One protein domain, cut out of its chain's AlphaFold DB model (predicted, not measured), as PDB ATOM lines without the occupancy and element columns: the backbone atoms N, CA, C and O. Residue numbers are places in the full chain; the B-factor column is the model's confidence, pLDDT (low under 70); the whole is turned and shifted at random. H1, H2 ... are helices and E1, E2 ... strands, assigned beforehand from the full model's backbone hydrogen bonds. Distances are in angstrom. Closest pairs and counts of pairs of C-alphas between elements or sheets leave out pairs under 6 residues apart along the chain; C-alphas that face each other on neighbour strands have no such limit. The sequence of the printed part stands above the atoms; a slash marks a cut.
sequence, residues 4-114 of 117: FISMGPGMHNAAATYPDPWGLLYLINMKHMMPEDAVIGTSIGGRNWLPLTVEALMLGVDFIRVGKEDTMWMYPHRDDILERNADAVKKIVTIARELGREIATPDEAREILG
ATOM      1  N   PHE A   4      -2.812  30.003  54.668       95.00
ATOM      2  CA  PHE A   4      -2.496  29.410  53.374       95.00
ATOM      3  C   PHE A   4      -3.794  29.123  52.625       95.00
ATOM      4  O   PHE A   4      -4.620  28.347  53.109       95.00
ATOM      5  N   ILE A   5      -4.001  29.775  51.481       95.69
ATOM      6  CA  ILE A   5      -5.262  29.713  50.738       95.69
ATOM      7  C   ILE A   5      -4.980  29.311  49.294       95.69
ATOM      8  O   ILE A   5      -4.259  29.996  48.573       95.69
ATOM      9  N   SER A   6      -5.591  28.210  48.855       94.75
ATOM     10  CA  SER A   6      -5.590  27.807  47.449       94.75
ATOM     11  C   SER A   6      -6.930  28.138  46.810       94.75
ATOM     12  O   SER A   6      -7.967  27.628  47.230       94.75
ATOM     13  N   MET A   7      -6.899  28.910  45.731       94.94
ATOM     14  CA  MET A   7      -8.001  28.991  44.777       94.94
ATOM     15  C   MET A   7      -8.123  27.645  44.043       94.94
ATOM     16  O   MET A   7      -7.112  26.992  43.789       94.94
ATOM     17  N   GLY A   8      -9.347  27.192  43.757       92.62
ATOM     18  CA  GLY A   8      -9.616  25.845  43.228       92.62
ATOM     19  C   GLY A   8     -10.519  25.791  41.989       92.62
ATOM     20  O   GLY A   8     -11.504  25.050  42.009       92.62
ATOM     21  N   PRO A   9     -10.283  26.587  40.929       92.62
ATOM     22  CA  PRO A   9     -11.143  26.572  39.747       92.62
ATOM     23  C   PRO A   9     -11.033  25.239  38.988       92.62
ATOM     24  O   PRO A   9      -9.957  24.650  38.898       92.62
ATOM     25  N   GLY A  10     -12.135  24.758  38.406       89.50
ATOM     26  CA  GLY A  10     -12.137  23.544  37.576       89.50
ATOM     27  C   GLY A  10     -12.084  22.220  38.345       89.50
ATOM     28  O   GLY A  10     -12.012  21.161  37.722       89.50
ATOM     29  N   MET A  11     -12.132  22.255  39.680       85.62
ATOM     30  CA  MET A  11     -12.366  21.067  40.506       85.62
ATOM     31  C   MET A  11     -13.774  20.498  40.265       85.62
ATOM     32  O   MET A  11     -14.677  21.211  39.833       85.62
ATOM     33  N   HIS A  12     -13.984  19.217  40.581       77.94
ATOM     34  CA  HIS A  12     -15.251  18.503  40.336       77.94
ATOM     35  C   HIS A  12     -16.493  19.152  40.980       77.94
ATOM     36  O   HIS A  12     -17.614  18.884  40.556       77.94
ATOM     37  N   ASN A  13     -16.300  19.990  42.000       78.75
ATOM     38  CA  ASN A  13     -17.334  20.742  42.712       78.75
ATOM     39  C   ASN A  13     -17.250  22.267  42.487       78.75
ATOM     40  O   ASN A  13     -17.946  23.018  43.170       78.75
ATOM     41  N   ALA A  14     -16.399  22.731  41.572       82.88
ATOM     42  CA  ALA A  14     -16.162  24.143  41.289       82.88
ATOM     43  C   ALA A  14     -16.689  24.546  39.902       82.88
ATOM     44  O   ALA A  14     -17.151  23.720  39.115       82.88
ATOM     45  N   ALA A  15     -16.617  25.845  39.599       80.12
ATOM     46  CA  ALA A  15     -16.995  26.369  38.292       80.12
ATOM     47  C   ALA A  15     -16.132  25.758  37.173       80.12
ATOM     48  O   ALA A  15     -14.921  25.568  37.331       80.12
ATOM     49  N   ALA A  16     -16.766  25.483  36.030       82.62
ATOM     50  CA  ALA A  16     -16.069  25.027  34.836       82.62
ATOM     51  C   ALA A  16     -15.080  26.096  34.351       82.62
ATOM     52  O   ALA A  16     -15.381  27.288  34.325       82.62
ATOM     53  N   THR A  17     -13.896  25.653  33.941       87.25
ATOM     54  CA  THR A  17     -12.800  26.513  33.473       87.25
ATOM     55  C   THR A  17     -12.729  26.636  31.956       87.25
ATOM     56  O   THR A  17     -11.873  27.354  31.445       87.25
ATOM     57  N   TYR A  18     -13.616  25.940  31.241       84.12
ATOM     58  CA  TYR A  18     -13.720  25.931  29.787       84.12
ATOM     59  C   TYR A  18     -15.152  26.281  29.335       84.12
ATOM     60  O   TYR A  18     -16.106  25.999  30.066       84.12
ATOM     61  N   PRO A  19     -15.320  26.820  28.113       86.94
ATOM     62  CA  PRO A  19     -14.264  27.335  27.236       86.94
ATOM     63  C   PRO A  19     -13.727  28.697  27.709       86.94
ATOM     64  O   PRO A  19     -14.322  29.362  28.560       86.94
ATOM     65  N   ASP A  20     -12.607  29.126  27.130       87.06
ATOM     66  CA  ASP A  20     -12.088  30.482  27.325       87.06
ATOM     67  C   ASP A  20     -13.099  31.530  26.810       87.06
ATOM     68  O   ASP A  20     -13.819  31.260  25.843       87.06
ATOM     69  N   PRO A  21     -13.181  32.728  27.425       91.06
ATOM     70  CA  PRO A  21     -12.299  33.262  28.469       91.06
ATOM     71  C   PRO A  21     -12.830  33.073  29.903       91.06
ATOM     72  O   PRO A  21     -12.340  33.726  30.823       91.06
ATOM     73  N   TRP A  22     -13.844  32.229  30.127       88.50
ATOM     74  CA  TRP A  22     -14.561  32.194  31.410       88.50
ATOM     75  C   TRP A  22     -13.680  31.813  32.597       88.50
ATOM     76  O   TRP A  22     -13.775  32.448  33.647       88.50
ATOM     77  N   GLY A  23     -12.786  30.835  32.420       92.75
ATOM     78  CA  GLY A  23     -11.817  30.465  33.451       92.75
ATOM     79  C   GLY A  23     -10.907  31.631  33.844       92.75
ATOM     80  O   GLY A  23     -10.654  31.816  35.034       92.75
ATOM     81  N   LEU A  24     -10.484  32.438  32.864       93.81
ATOM     82  CA  LEU A  24      -9.579  33.570  33.077       93.81
ATOM     83  C   LEU A  24     -10.254  34.654  33.924       93.81
ATOM     84  O   LEU A  24      -9.793  35.044  34.997       93.81
ATOM     85  N   LEU A  25     -11.449  35.068  33.491       94.31
ATOM     86  CA  LEU A  25     -12.257  36.040  34.228       94.31
ATOM     87  C   LEU A  25     -12.545  35.559  35.652       94.31
ATOM     88  O   LEU A  25     -12.500  36.352  36.594       94.31
ATOM     89  N   TYR A  26     -12.824  34.269  35.824       92.81
ATOM     90  CA  TYR A  26     -13.065  33.692  37.137       92.81
ATOM     91  C   TYR A  26     -11.832  33.801  38.044       92.81
ATOM     92  O   TYR A  26     -11.958  34.271  39.175       92.81
ATOM     93  N   LEU A  27     -10.641  33.454  37.548       95.25
ATOM     94  CA  LEU A  27      -9.413  33.503  38.340       95.25
ATOM     95  C   LEU A  27      -9.023  34.935  38.737       95.25
ATOM     96  O   LEU A  27      -8.648  35.158  39.890       95.25
ATOM     97  N   ILE A  28      -9.181  35.912  37.835       96.00
ATOM     98  CA  ILE A  28      -8.967  37.338  38.140       96.00
ATOM     99  C   ILE A  28      -9.858  37.779  39.306       96.00
ATOM    100  O   ILE A  28      -9.376  38.374  40.273       96.00
ATOM    101  N   ASN A  29     -11.154  37.458  39.238       94.94
ATOM    102  CA  ASN A  29     -12.104  37.820  40.288       94.94
ATOM    103  C   ASN A  29     -11.776  37.118  41.613       94.94
ATOM    104  O   ASN A  29     -11.752  37.773  42.652       94.94
ATOM    105  N   MET A  30     -11.454  35.818  41.587       94.81
ATOM    106  CA  MET A  30     -11.043  35.091  42.792       94.81
ATOM    107  C   MET A  30      -9.817  35.733  43.442       94.81
ATOM    108  O   MET A  30      -9.847  36.004  44.640       94.81
ATOM    109  N   LYS A  31      -8.764  36.029  42.665       95.75
ATOM    110  CA  LYS A  31      -7.533  36.642  43.184       95.75
ATOM    111  C   LYS A  31      -7.801  38.000  43.828       95.75
ATOM    112  O   LYS A  31      -7.178  38.308  44.841       95.75
ATOM    113  N   HIS A  32      -8.711  38.795  43.265       94.62
ATOM    114  CA  HIS A  32      -9.067  40.108  43.803       94.62
ATOM    115  C   HIS A  32      -9.835  40.032  45.133       94.62
ATOM    116  O   HIS A  32      -9.797  40.971  45.919       94.62
ATOM    117  N   MET A  33     -10.502  38.908  45.409       94.38
ATOM    118  CA  MET A  33     -11.224  38.672  46.664       94.38
ATOM    119  C   MET A  33     -10.344  38.086  47.779       94.38
ATOM    120  O   MET A  33     -10.827  37.895  48.895       94.38
ATOM    121  N   MET A  34      -9.086  37.738  47.490       95.44
ATOM    122  CA  MET A  34      -8.200  37.121  48.476       95.44
ATOM    123  C   MET A  34      -7.672  38.152  49.485       95.44
ATOM    124  O   MET A  34      -7.353  39.275  49.092       95.44
ATOM    125  N   PRO A  35      -7.538  37.785  50.772       94.44
ATOM    126  CA  PRO A  35      -6.958  38.666  51.779       94.44
ATOM    127  C   PRO A  35      -5.472  38.926  51.499       94.44
ATOM    128  O   PRO A  35      -4.740  38.017  51.111       94.44
ATOM    129  N   GLU A  36      -5.023  40.163  51.723       89.44
ATOM    130  CA  GLU A  36      -3.638  40.587  51.462       89.44
ATOM    131  C   GLU A  36      -2.612  39.970  52.430       89.44
ATOM    132  O   GLU A  36      -1.433  39.896  52.102       89.44
ATOM    133  N   ASP A  37      -3.037  39.511  53.614       91.75
ATOM    134  CA  ASP A  37      -2.166  38.950  54.659       91.75
ATOM    135  C   ASP A  37      -2.062  37.411  54.632       91.75
ATOM    136  O   ASP A  37      -1.639  36.780  55.611       91.75
ATOM    137  N   ALA A  38      -2.445  36.790  53.514       95.00
ATOM    138  CA  ALA A  38      -2.372  35.349  53.303       95.00
ATOM    139  C   ALA A  38      -1.383  34.980  52.192       95.00
ATOM    140  O   ALA A  38      -1.147  35.742  51.263       95.00
ATOM    141  N   VAL A  39      -0.849  33.762  52.282       96.62
ATOM    142  CA  VAL A  39      -0.100  33.116  51.203       96.62
ATOM    143  C   VAL A  39      -1.122  32.515  50.245       96.62
ATOM    144  O   VAL A  39      -1.846  31.577  50.602       96.62
ATOM    145  N   ILE A  40      -1.210  33.081  49.046       97.50
ATOM    146  CA  ILE A  40      -2.240  32.786  48.056       97.50
ATOM    147  C   ILE A  40      -1.665  31.938  46.933       97.50
ATOM    148  O   ILE A  40      -0.628  32.241  46.357       97.50
ATOM    149  N   GLY A  41      -2.394  30.905  46.544       96.88
ATOM    150  CA  GLY A  41      -2.038  30.089  45.396       96.88
ATOM    151  C   GLY A  41      -3.244  29.546  44.682       96.88
ATOM    152  O   GLY A  41      -4.383  29.938  44.943       96.88
ATOM    153  N   THR A  42      -2.994  28.640  43.749       96.19
ATOM    154  CA  THR A  42      -4.066  27.998  42.997       96.19
ATOM    155  C   THR A  42      -3.772  26.532  42.711       96.19
ATOM    156  O   THR A  42      -2.620  26.123  42.565       96.19
ATOM    157  N   SER A  43      -4.851  25.765  42.629       95.12
ATOM    158  CA  SER A  43      -4.915  24.366  42.230       95.12
ATOM    159  C   SER A  43      -5.959  24.286  41.126       95.12
ATOM    160  O   SER A  43      -7.152  24.422  41.395       95.12
ATOM    161  N   ILE A  44      -5.526  24.162  39.873       94.62
ATOM    162  CA  ILE A  44      -6.446  24.276  38.740       94.62
ATOM    163  C   ILE A  44      -6.783  22.898  38.205       94.62
ATOM    164  O   ILE A  44      -5.922  22.187  37.685       94.62
ATOM    165  N   GLY A  45      -8.067  22.573  38.279       93.06
ATOM    166  CA  GLY A  45      -8.601  21.314  37.807       93.06
ATOM    167  C   GLY A  45      -8.896  21.293  36.309       93.06
ATOM    168  O   GLY A  45      -9.268  22.293  35.682       93.06
ATOM    169  N   GLY A  46      -8.793  20.095  35.741       91.50
ATOM    170  CA  GLY A  46      -9.334  19.771  34.428       91.50
ATOM    171  C   GLY A  46      -8.426  20.123  33.250       91.50
ATOM    172  O   GLY A  46      -7.197  20.171  33.346       91.50
ATOM    173  N   ARG A  47      -9.042  20.285  32.074       92.44
ATOM    174  CA  ARG A  47      -8.324  20.402  30.794       92.44
ATOM    175  C   ARG A  47      -7.627  21.755  30.620       92.44
ATOM    176  O   ARG A  47      -6.545  21.802  30.047       92.44
ATOM    177  N   ASN A  48      -8.199  22.821  31.179       93.62
ATOM    178  CA  ASN A  48      -7.677  24.190  31.098       93.62
ATOM    179  C   ASN A  48      -6.629  24.530  32.182       93.62
ATOM    180  O   ASN A  48      -6.361  25.702  32.435       93.62
ATOM    181  N   TRP A  49      -5.999  23.527  32.808       94.50
ATOM    182  CA  TRP A  49      -5.046  23.737  33.906       94.50
ATOM    183  C   TRP A  49      -3.854  24.625  33.531       94.50
ATOM    184  O   TRP A  49      -3.476  25.509  34.294       94.50
ATOM    185  N   LEU A  50      -3.271  24.413  32.348       96.12
ATOM    186  CA  LEU A  50      -2.054  25.097  31.926       96.12
ATOM    187  C   LEU A  50      -2.261  26.602  31.680       96.12
ATOM    188  O   LEU A  50      -1.544  27.372  32.315       96.12
ATOM    189  N   PRO A  51      -3.204  27.060  30.827       95.81
ATOM    190  CA  PRO A  51      -3.389  28.494  30.587       95.81
ATOM    191  C   PRO A  51      -3.739  29.257  31.869       95.81
ATOM    192  O   PRO A  51      -3.163  30.312  32.123       95.81
ATOM    193  N   LEU A  52      -4.587  28.686  32.729       96.50
ATOM    194  CA  LEU A  52      -4.935  29.297  34.013       96.50
ATOM    195  C   LEU A  52      -3.765  29.316  34.999       96.50
ATOM    196  O   LEU A  52      -3.649  30.234  35.803       96.50
ATOM    197  N   THR A  53      -2.870  28.329  34.943       97.12
ATOM    198  CA  THR A  53      -1.668  28.325  35.787       97.12
ATOM    199  C   THR A  53      -0.726  29.444  35.355       97.12
ATOM    200  O   THR A  53      -0.157  30.134  36.197       97.12
ATOM    201  N   VAL A  54      -0.586  29.663  34.043       97.31
ATOM    202  CA  VAL A  54       0.192  30.787  33.506       97.31
ATOM    203  C   VAL A  54      -0.434  32.122  33.906       97.31
ATOM    204  O   VAL A  54       0.282  33.014  34.351       97.31
ATOM    205  N   GLU A  55      -1.756  32.253  33.828       97.25
ATOM    206  CA  GLU A  55      -2.454  33.439  34.330       97.25
ATOM    207  C   GLU A  55      -2.216  33.664  35.825       97.25
ATOM    208  O   GLU A  55      -1.882  34.777  36.219       97.25
ATOM    209  N   ALA A  56      -2.299  32.623  36.655       97.31
ATOM    210  CA  ALA A  56      -2.017  32.731  38.084       97.31
ATOM    211  C   ALA A  56      -0.601  33.275  38.349       97.31
ATOM    212  O   ALA A  56      -0.422  34.158  39.190       97.31
ATOM    213  N   LEU A  57       0.396  32.802  37.590       97.50
ATOM    214  CA  LEU A  57       1.762  33.332  37.644       97.50
ATOM    215  C   LEU A  57       1.821  34.813  37.238       97.50
ATOM    216  O   LEU A  57       2.548  35.584  37.867       97.50
ATOM    217  N   MET A  58       1.062  35.236  36.222       97.00
ATOM    218  CA  MET A  58       0.971  36.650  35.823       97.00
ATOM    219  C   MET A  58       0.278  37.512  36.889       97.00
ATOM    220  O   MET A  58       0.705  38.636  37.136       97.00
ATOM    221  N   LEU A  59      -0.735  36.971  37.570       96.44
ATOM    222  CA  LEU A  59      -1.458  37.620  38.670       96.44
ATOM    223  C   LEU A  59      -0.666  37.673  39.987       96.44
ATOM    224  O   LEU A  59      -1.142  38.248  40.967       96.44
ATOM    225  N   GLY A  60       0.529  37.077  40.021       95.00
ATOM    226  CA  GLY A  60       1.433  37.152  41.164       95.00
ATOM    227  C   GLY A  60       0.968  36.358  42.374       95.00
ATOM    228  O   GLY A  60       1.112  36.836  43.491       95.00
ATOM    229  N   VAL A  61       0.402  35.167  42.164       96.62
ATOM    230  CA  VAL A  61       0.192  34.228  43.274       96.62
ATOM    231  C   VAL A  61       1.530  33.768  43.869       96.62
ATOM    232  O   VAL A  61       2.540  33.694  43.165       96.62
ATOM    233  N   ASP A  62       1.520  33.428  45.153       96.50
ATOM    234  CA  ASP A  62       2.688  32.996  45.923       96.50
ATOM    235  C   ASP A  62       3.044  31.524  45.675       96.50
ATOM    236  O   ASP A  62       4.213  31.146  45.740       96.50
ATOM    237  N   PHE A  63       2.054  30.673  45.372       97.12
ATOM    238  CA  PHE A  63       2.293  29.262  45.055       97.12
ATOM    239  C   PHE A  63       1.364  28.702  43.973       97.12
ATOM    240  O   PHE A  63       0.247  29.168  43.750       97.12
ATOM    241  N   ILE A  64       1.823  27.629  43.329       97.50
ATOM    242  CA  ILE A  64       1.063  26.845  42.357       97.50
ATOM    243  C   ILE A  64       1.085  25.381  42.787       97.50
ATOM    244  O   ILE A  64       2.150  24.828  43.068       97.50
ATOM    245  N   ARG A  65      -0.079  24.732  42.766       97.44
ATOM    246  CA  ARG A  65      -0.200  23.276  42.844       97.44
ATOM    247  C   ARG A  65      -0.394  22.697  41.446       97.44
ATOM    248  O   ARG A  65      -1.214  23.187  40.674       97.44
ATOM    249  N   VAL A  66       0.346  21.632  41.145       97.19
ATOM    250  CA  VAL A  66       0.165  20.826  39.934       97.19
ATOM    251  C   VAL A  66       0.305  19.342  40.235       97.19
ATOM    252  O   VAL A  66       1.078  18.940  41.105       97.19
ATOM    253  N   GLY A  67      -0.373  18.520  39.441       96.06
ATOM    254  CA  GLY A  67      -0.211  17.074  39.456       96.06
ATOM    255  C   GLY A  67      -1.408  16.343  38.860       96.06
ATOM    256  O   GLY A  67      -2.408  16.948  38.479       96.06
ATOM    257  N   LYS A  68      -1.297  15.013  38.831       95.25
ATOM    258  CA  LYS A  68      -2.333  14.076  38.379       95.25
ATOM    259  C   LYS A  68      -3.645  14.190  39.148       95.25
ATOM    260  O   LYS A  68      -4.681  13.806  38.625       95.25
ATOM    261  N   GLU A  69      -3.589  14.681  40.383       94.50
ATOM    262  CA  GLU A  69      -4.790  14.918  41.184       94.50
ATOM    263  C   GLU A  69      -5.690  15.986  40.556       94.50
ATOM    264  O   GLU A  69      -6.907  15.830  40.543       94.50
ATOM    265  N   ASP A  70      -5.091  17.036  39.993       93.44
ATOM    266  CA  ASP A  70      -5.831  18.165  39.436       93.44
ATOM    267  C   ASP A  70      -6.139  17.954  37.942       93.44
ATOM    268  O   ASP A  70      -7.185  18.369  37.436       93.44
ATOM    269  N   THR A  71      -5.247  17.280  37.205       93.00
ATOM    270  CA  THR A  71      -5.414  17.054  35.764       93.00
ATOM    271  C   THR A  71      -4.794  15.749  35.273       93.00
ATOM    272  O   THR A  71      -3.689  15.369  35.651       93.00
ATOM    273  N   MET A  72      -5.481  15.088  34.342       94.94
ATOM    274  CA  MET A  72      -4.968  13.899  33.653       94.94
ATOM    275  C   MET A  72      -4.150  14.235  32.398       94.94
ATOM    276  O   MET A  72      -3.516  13.346  31.834       94.94
ATOM    277  N   TRP A  73      -4.152  15.493  31.946       96.00
ATOM    278  CA  TRP A  73      -3.660  15.882  30.621       96.00
ATOM    279  C   TRP A  73      -2.388  16.722  30.701       96.00
ATOM    280  O   TRP A  73      -2.310  17.676  31.470       96.00
ATOM    281  N   MET A  74      -1.405  16.437  29.848       97.31
ATOM    282  CA  MET A  74      -0.173  17.229  29.765       97.31
ATOM    283  C   MET A  74      -0.372  18.561  29.024       97.31
ATOM    284  O   MET A  74       0.340  19.533  29.291       97.31
ATOM    285  N   TYR A  75      -1.333  18.621  28.096       96.44
ATOM    286  CA  TYR A  75      -1.629  19.810  27.298       96.44
ATOM    287  C   TYR A  75      -3.144  20.074  27.232       96.44
ATOM    288  O   TYR A  75      -3.928  19.131  27.171       96.44
ATOM    289  N   PRO A  76      -3.580  21.345  27.167       92.44
ATOM    290  CA  PRO A  76      -5.000  21.693  27.058       92.44
ATOM    291  C   PRO A  76      -5.605  21.361  25.682       92.44
ATOM    292  O   PRO A  76      -6.785  21.037  25.582       92.44
ATOM    293  N   HIS A  77      -4.800  21.368  24.615       93.69
ATOM    294  CA  HIS A  77      -5.261  21.159  23.233       93.69
ATOM    295  C   HIS A  77      -4.710  19.879  22.590       93.69
ATOM    296  O   HIS A  77      -4.743  19.739  21.371       93.69
ATOM    297  N   ARG A  78      -4.172  18.954  23.394       95.50
ATOM    298  CA  ARG A  78      -3.705  17.638  22.937       95.50
ATOM    299  C   ARG A  78      -4.032  16.575  23.976       95.50
ATOM    300  O   ARG A  78      -4.025  16.866  25.167       95.50
ATOM    301  N   ASP A  79      -4.256  15.351  23.521       96.50
ATOM    302  CA  ASP A  79      -4.691  14.235  24.368       96.50
ATOM    303  C   ASP A  79      -3.537  13.437  24.990       96.50
ATOM    304  O   ASP A  79      -3.718  12.305  25.432       96.50
ATOM    305  N   ASP A  80      -2.338  14.017  25.057       97.75
ATOM    306  CA  ASP A  80      -1.229  13.419  25.790       97.75
ATOM    307  C   ASP A  80      -1.571  13.359  27.288       97.75
ATOM    308  O   ASP A  80      -1.821  14.386  27.934       97.75
ATOM    309  N   ILE A  81      -1.546  12.154  27.852       97.69
ATOM    310  CA  ILE A  81      -1.730  11.934  29.285       97.69
ATOM    311  C   ILE A  81      -0.493  12.430  30.037       97.69
ATOM    312  O   ILE A  81       0.649  12.261  29.607       97.69
ATOM    313  N   LEU A  82      -0.717  13.068  31.184       97.69
ATOM    314  CA  LEU A  82       0.358  13.384  32.113       97.69
ATOM    315  C   LEU A  82       0.886  12.065  32.687       97.69
ATOM    316  O   LEU A  82       0.200  11.439  33.479       97.69
ATOM    317  N   GLU A  83       2.090  11.629  32.318       97.25
ATOM    318  CA  GLU A  83       2.636  10.344  32.786       97.25
ATOM    319  C   GLU A  83       3.192  10.426  34.214       97.25
ATOM    320  O   GLU A  83       2.900   9.579  35.067       97.25
ATOM    321  N   ARG A  84       3.951  11.485  34.519       97.94
ATOM    322  CA  ARG A  84       4.578  11.696  35.832       97.94
ATOM    323  C   ARG A  84       4.267  13.090  36.354       97.94
ATOM    324  O   ARG A  84       4.407  14.067  35.627       97.94
ATOM    325  N   ASN A  85       3.979  13.204  37.651       98.12
ATOM    326  CA  ASN A  85       3.790  14.506  38.311       98.12
ATOM    327  C   ASN A  85       4.979  15.458  38.083       98.12
ATOM    328  O   ASN A  85       4.789  16.649  37.851       98.12
ATOM    329  N   ALA A  86       6.204  14.919  38.062       98.19
ATOM    330  CA  ALA A  86       7.418  15.691  37.806       98.19
ATOM    331  C   ALA A  86       7.432  16.389  36.433       98.19
ATOM    332  O   ALA A  86       8.124  17.392  36.282       98.19
ATOM    333  N   ASP A  87       6.691  15.895  35.436       98.06
ATOM    334  CA  ASP A  87       6.641  16.513  34.107       98.06
ATOM    335  C   ASP A  87       5.782  17.788  34.110       98.06
ATOM    336  O   ASP A  87       6.167  18.786  33.496       98.06
ATOM    337  N   ALA A  88       4.683  17.804  34.874       98.12
ATOM    338  CA  ALA A  88       3.898  19.015  35.116       98.12
ATOM    339  C   ALA A  88       4.703  20.043  35.926       98.12
ATOM    340  O   ALA A  88       4.761  21.212  35.546       98.12
ATOM    341  N   VAL A  89       5.407  19.595  36.976       98.31
ATOM    342  CA  VAL A  89       6.297  20.457  37.774       98.31
ATOM    343  C   VAL A  89       7.373  21.089  36.893       98.31
ATOM    344  O   VAL A  89       7.503  22.308  36.880       98.31
ATOM    345  N   LYS A  90       8.105  20.297  36.098       98.44
ATOM    346  CA  LYS A  90       9.138  20.816  35.183       98.44
ATOM    347  C   LYS A  90       8.576  21.848  34.214       98.44
ATOM    348  O   LYS A  90       9.206  22.878  34.014       98.44
ATOM    349  N   LYS A  91       7.391  21.595  33.647       98.25
ATOM    350  CA  LYS A  91       6.733  22.529  32.728       98.25
ATOM    351  C   LYS A  91       6.467  23.879  33.396       98.25
ATOM    352  O   LYS A  91       6.825  24.905  32.826       98.25
ATOM    353  N   ILE A  92       5.877  23.882  34.592       98.31
ATOM    354  CA  ILE A  92       5.584  25.129  35.311       98.31
ATOM    355  C   ILE A  92       6.861  25.818  35.789       98.31
ATOM    356  O   ILE A  92       6.959  27.030  35.661       98.31
ATOM    357  N   VAL A  93       7.868  25.071  36.248       98.50
ATOM    358  CA  VAL A  93       9.180  25.627  36.614       98.50
ATOM    359  C   VAL A  93       9.851  26.307  35.420       98.50
ATOM    360  O   VAL A  93      10.396  27.396  35.579       98.50
ATOM    361  N   THR A  94       9.798  25.707  34.227       98.62
ATOM    362  CA  THR A  94      10.294  26.351  33.003       98.62
ATOM    363  C   THR A  94       9.555  27.661  32.757       98.62
ATOM    364  O   THR A  94      10.202  28.691  32.656       98.62
ATOM    365  N   ILE A  95       8.218  27.652  32.739       98.50
ATOM    366  CA  ILE A  95       7.430  28.869  32.480       98.50
ATOM    367  C   ILE A  95       7.692  29.951  33.537       98.50
ATOM    368  O   ILE A  95       7.863  31.114  33.193       98.50
ATOM    369  N   ALA A  96       7.757  29.584  34.816       98.31
ATOM    370  CA  ALA A  96       8.055  30.517  35.897       98.31
ATOM    371  C   ALA A  96       9.429  31.184  35.707       98.31
ATOM    372  O   ALA A  96       9.532  32.401  35.848       98.31
ATOM    373  N   ARG A  97      10.455  30.420  35.310       98.31
ATOM    374  CA  ARG A  97      11.793  30.953  35.012       98.31
ATOM    375  C   ARG A  97      11.822  31.840  33.771       98.31
ATOM    376  O   ARG A  97      12.485  32.868  33.801       98.31
ATOM    377  N   GLU A  98      11.070  31.500  32.724       98.25
ATOM    378  CA  GLU A  98      10.897  32.381  31.553       98.25
ATOM    379  C   GLU A  98      10.242  33.723  31.936       98.25
ATOM    380  O   GLU A  98      10.503  34.747  31.311       98.25
ATOM    381  N   LEU A  99       9.433  33.744  33.002       97.31
ATOM    382  CA  LEU A  99       8.859  34.960  33.593       97.31
ATOM    383  C   LEU A  99       9.778  35.632  34.636       97.31
ATOM    384  O   LEU A  99       9.350  36.573  35.303       97.31
ATOM    385  N   GLY A 100      11.014  35.155  34.814       97.19
ATOM    386  CA  GLY A 100      11.979  35.704  35.773       97.19
ATOM    387  C   GLY A 100      11.672  35.396  37.243       97.19
ATOM    388  O   GLY A 100      12.140  36.114  38.123       97.19
ATOM    389  N   ARG A 101      10.869  34.362  37.528       96.69
ATOM    390  CA  ARG A 101      10.549  33.924  38.895       96.69
ATOM    391  C   ARG A 101      11.467  32.783  39.332       96.69
ATOM    392  O   ARG A 101      11.618  31.790  38.618       96.69
ATOM    393  N   GLU A 102      12.000  32.898  40.543       95.94
ATOM    394  CA  GLU A 102      12.745  31.825  41.202       95.94
ATOM    395  C   GLU A 102      11.810  30.826  41.892       95.94
ATOM    396  O   GLU A 102      10.679  31.149  42.262       95.94
ATOM    397  N   ILE A 103      12.282  29.588  42.048       97.69
ATOM    398  CA  ILE A 103      11.509  28.504  42.663       97.69
ATOM    399  C   ILE A 103      12.015  28.269  44.076       97.69
ATOM    400  O   ILE A 103      13.172  27.889  44.252       97.69
ATOM    401  N   ALA A 104      11.121  28.432  45.051       97.81
ATOM    402  CA  ALA A 104      11.424  28.183  46.450       97.81
ATOM    403  C   ALA A 104      11.880  26.734  46.685       97.81
ATOM    404  O   ALA A 104      11.269  25.763  46.223       97.81
ATOM    405  N   THR A 105      12.948  26.596  47.454       97.81
ATOM    406  CA  THR A 105      13.385  25.349  48.069       97.81
ATOM    407  C   THR A 105      12.403  24.916  49.165       97.81
ATOM    408  O   THR A 105      11.602  25.719  49.652       97.81
ATOM    409  N   PRO A 106      12.451  23.649  49.611       96.88
ATOM    410  CA  PRO A 106      11.633  23.203  50.737       96.88
ATOM    411  C   PRO A 106      11.861  24.004  52.027       96.88
ATOM    412  O   PRO A 106      10.927  24.156  52.810       96.88
ATOM    413  N   ASP A 107      13.074  24.505  52.269       97.31
ATOM    414  CA  ASP A 107      13.388  25.287  53.469       97.31
ATOM    415  C   ASP A 107      12.752  26.683  53.388       97.31
ATOM    416  O   ASP A 107      11.992  27.048  54.283       97.31
ATOM    417  N   GLU A 108      12.916  27.385  52.261       97.00
ATOM    418  CA  GLU A 108      12.239  28.667  51.999       97.00
ATOM    419  C   GLU A 108      10.713  28.521  52.055       97.00
ATOM    420  O   GLU A 108      10.023  29.350  52.640       97.00
ATOM    421  N   ALA A 109      10.163  27.431  51.510       95.81
ATOM    422  CA  ALA A 109       8.731  27.163  51.585       95.81
ATOM    423  C   ALA A 109       8.247  27.014  53.038       95.81
ATOM    424  O   ALA A 109       7.171  27.502  53.377       95.81
ATOM    425  N   ARG A 110       9.025  26.377  53.924       95.12
ATOM    426  CA  ARG A 110       8.666  26.289  55.351       95.12
ATOM    427  C   ARG A 110       8.700  27.652  56.027       95.12
ATOM    428  O   ARG A 110       7.804  27.930  56.822       95.12
ATOM    429  N   GLU A 111       9.680  28.488  55.699       94.94
ATOM    430  CA  GLU A 111       9.771  29.858  56.210       94.94
ATOM    431  C   GLU A 111       8.571  30.700  55.765       94.94
ATOM    432  O   GLU A 111       7.889  31.275  56.615       94.94
ATOM    433  N   ILE A 112       8.245  30.684  54.466       94.31
ATOM    434  CA  ILE A 112       7.074  31.365  53.890       94.31
ATOM    435  C   ILE A 112       5.786  30.913  54.583       94.31
ATOM    436  O   ILE A 112       4.929  31.734  54.901       94.31
ATOM    437  N   LEU A 113       5.640  29.612  54.843       93.69
ATOM    438  CA  LEU A 113       4.434  29.039  55.446       93.69
ATOM    439  C   LEU A 113       4.407  29.115  56.980       93.69
ATOM    440  O   LEU A 113       3.387  28.790  57.590       93.69
ATOM    441  N   GLY A 114       5.498  29.530  57.626       92.88
ATOM    442  CA  GLY A 114       5.627  29.527  59.084       92.88
ATOM    443  C   GLY A 114       5.587  28.125  59.711       92.88
ATOM    444  O   GLY A 114       5.150  27.980  60.856       92.88
TER     445      GLY A 114
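What this domain is: This is residues 4 to 114 of the 117 residues of an uncharacterized protein of Nitrososphaeria archaeon (UniProt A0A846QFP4). A small sheet of three parallel strands, E1, E2 and E3, has helix H2 packed over one face, with H1 beside its E1 and E2 part and H3 near E3. At one end of the longest axis H4 sits by the starts of E1 and E2, and at the other end lies the small hairpin of E4 and E5. The printed part has 111 residues with four named helices and five named strands, in the order E1, H1, E2, H2, E3, E4, E5, H3, H4; the three-stranded sheet runs E1, E2, E3, and E4 and E5 are an antiparallel pair. The class is mixed, helices and strands. The whole is compact, with a radius of gyration of the C-alphas of 13.6 A, and rounded, spanning 38 by 30 by 25 A.

How they stand to each other: Begin at Phe 4, where you find E1, residues 4 to 7, an edge strand of the sheet, parallel to its neighbour E2, residues 38 to 43, at 37 degrees between their directions; look for N 7 and O 41, within hydrogen-bond range at 2.8 A. Between them in the chain comes H1, residues 22 to 32, which only grazes the sheet with its residues 27 to 31; its closest C-alpha to E1 is that of Met 30, 7.1 A from that of Met 7. On the other side of E2 from E1 you find E3, residues 63 to 65, parallel to E2 at 28 degrees, with N 65 and O 42 within hydrogen-bond range at 2.9 A. H2, residues 49 to 58, is on one face of this sheet at a height over the sheet of 9.4 A, making two layers, a helix layer on a strand layer. It lies over E2 and E3 and runs along the strands, at 9 degrees to E2 on the local plane. E1, H1, E2 and E2, H2, E3 are two strand-helix-strand units, each two parallel neighbour strands with a helix between, and both crossovers are right-handed. H1 and H2 touch, closest at the C-alphas of Leu 24 and Leu 52, 6.4 A apart, and run the same way at a steep tilt of 37 degrees, only just beyond shallow. Further along, E4, residues 73 to 75, and E5, residues 78 to 81, form an antiparallel hairpin, with N 74 and O 80 within hydrogen-bond range at 2.8 A. H3, residues 85 to 98, only just touches H2, with 3 pairs of C-alphas within 8 A made by its residues 92 to 96 alone; the closest are those of Leu 57 and Ala 96, 7.1 A apart. The two run the same way at a shallow tilt of 34 degrees, only just short of steep. H1 and H3 are apart. H4, residues 106 to 113, touches no helix and only grazes the sheet with its residues 109 to 113; the C-alphas of Phe 4 and Leu 113, the closest of E1 and H4, are 7.2 A apart. In H1, H2, H3 and H4 every O i to N i+4 pair is within hydrogen-bond range.

Where its parts are: Find C-alpha 4 at (-2.496, 29.410, 53.374); from there E1 runs to residue 7. H1, residues 22 to 32, is 15.7 A from first to last C-alpha, and E2, residues 38 to 43, is 15.8 A. H2, residues 49 to 58, begins with C-alpha 49 at (-5.046, 23.737, 33.906) and is 14.4 A long. After the short strands E3, E4 and E5, H3, residues 85 to 98, is the longest helix, 20.4 A. H4, residues 106 to 113, ends with C-alpha 113 at (4.434, 29.039, 55.446).

The domain as a whole: Look for the two C-alphas farthest apart, those of Asp 79 and Gly 114, 39.3 A. The printed part has no cut. The link from E1 to H1, residues 8 to 21, is long. The mean pLDDT of the printed part is 94.6, and no printed residue is under 70.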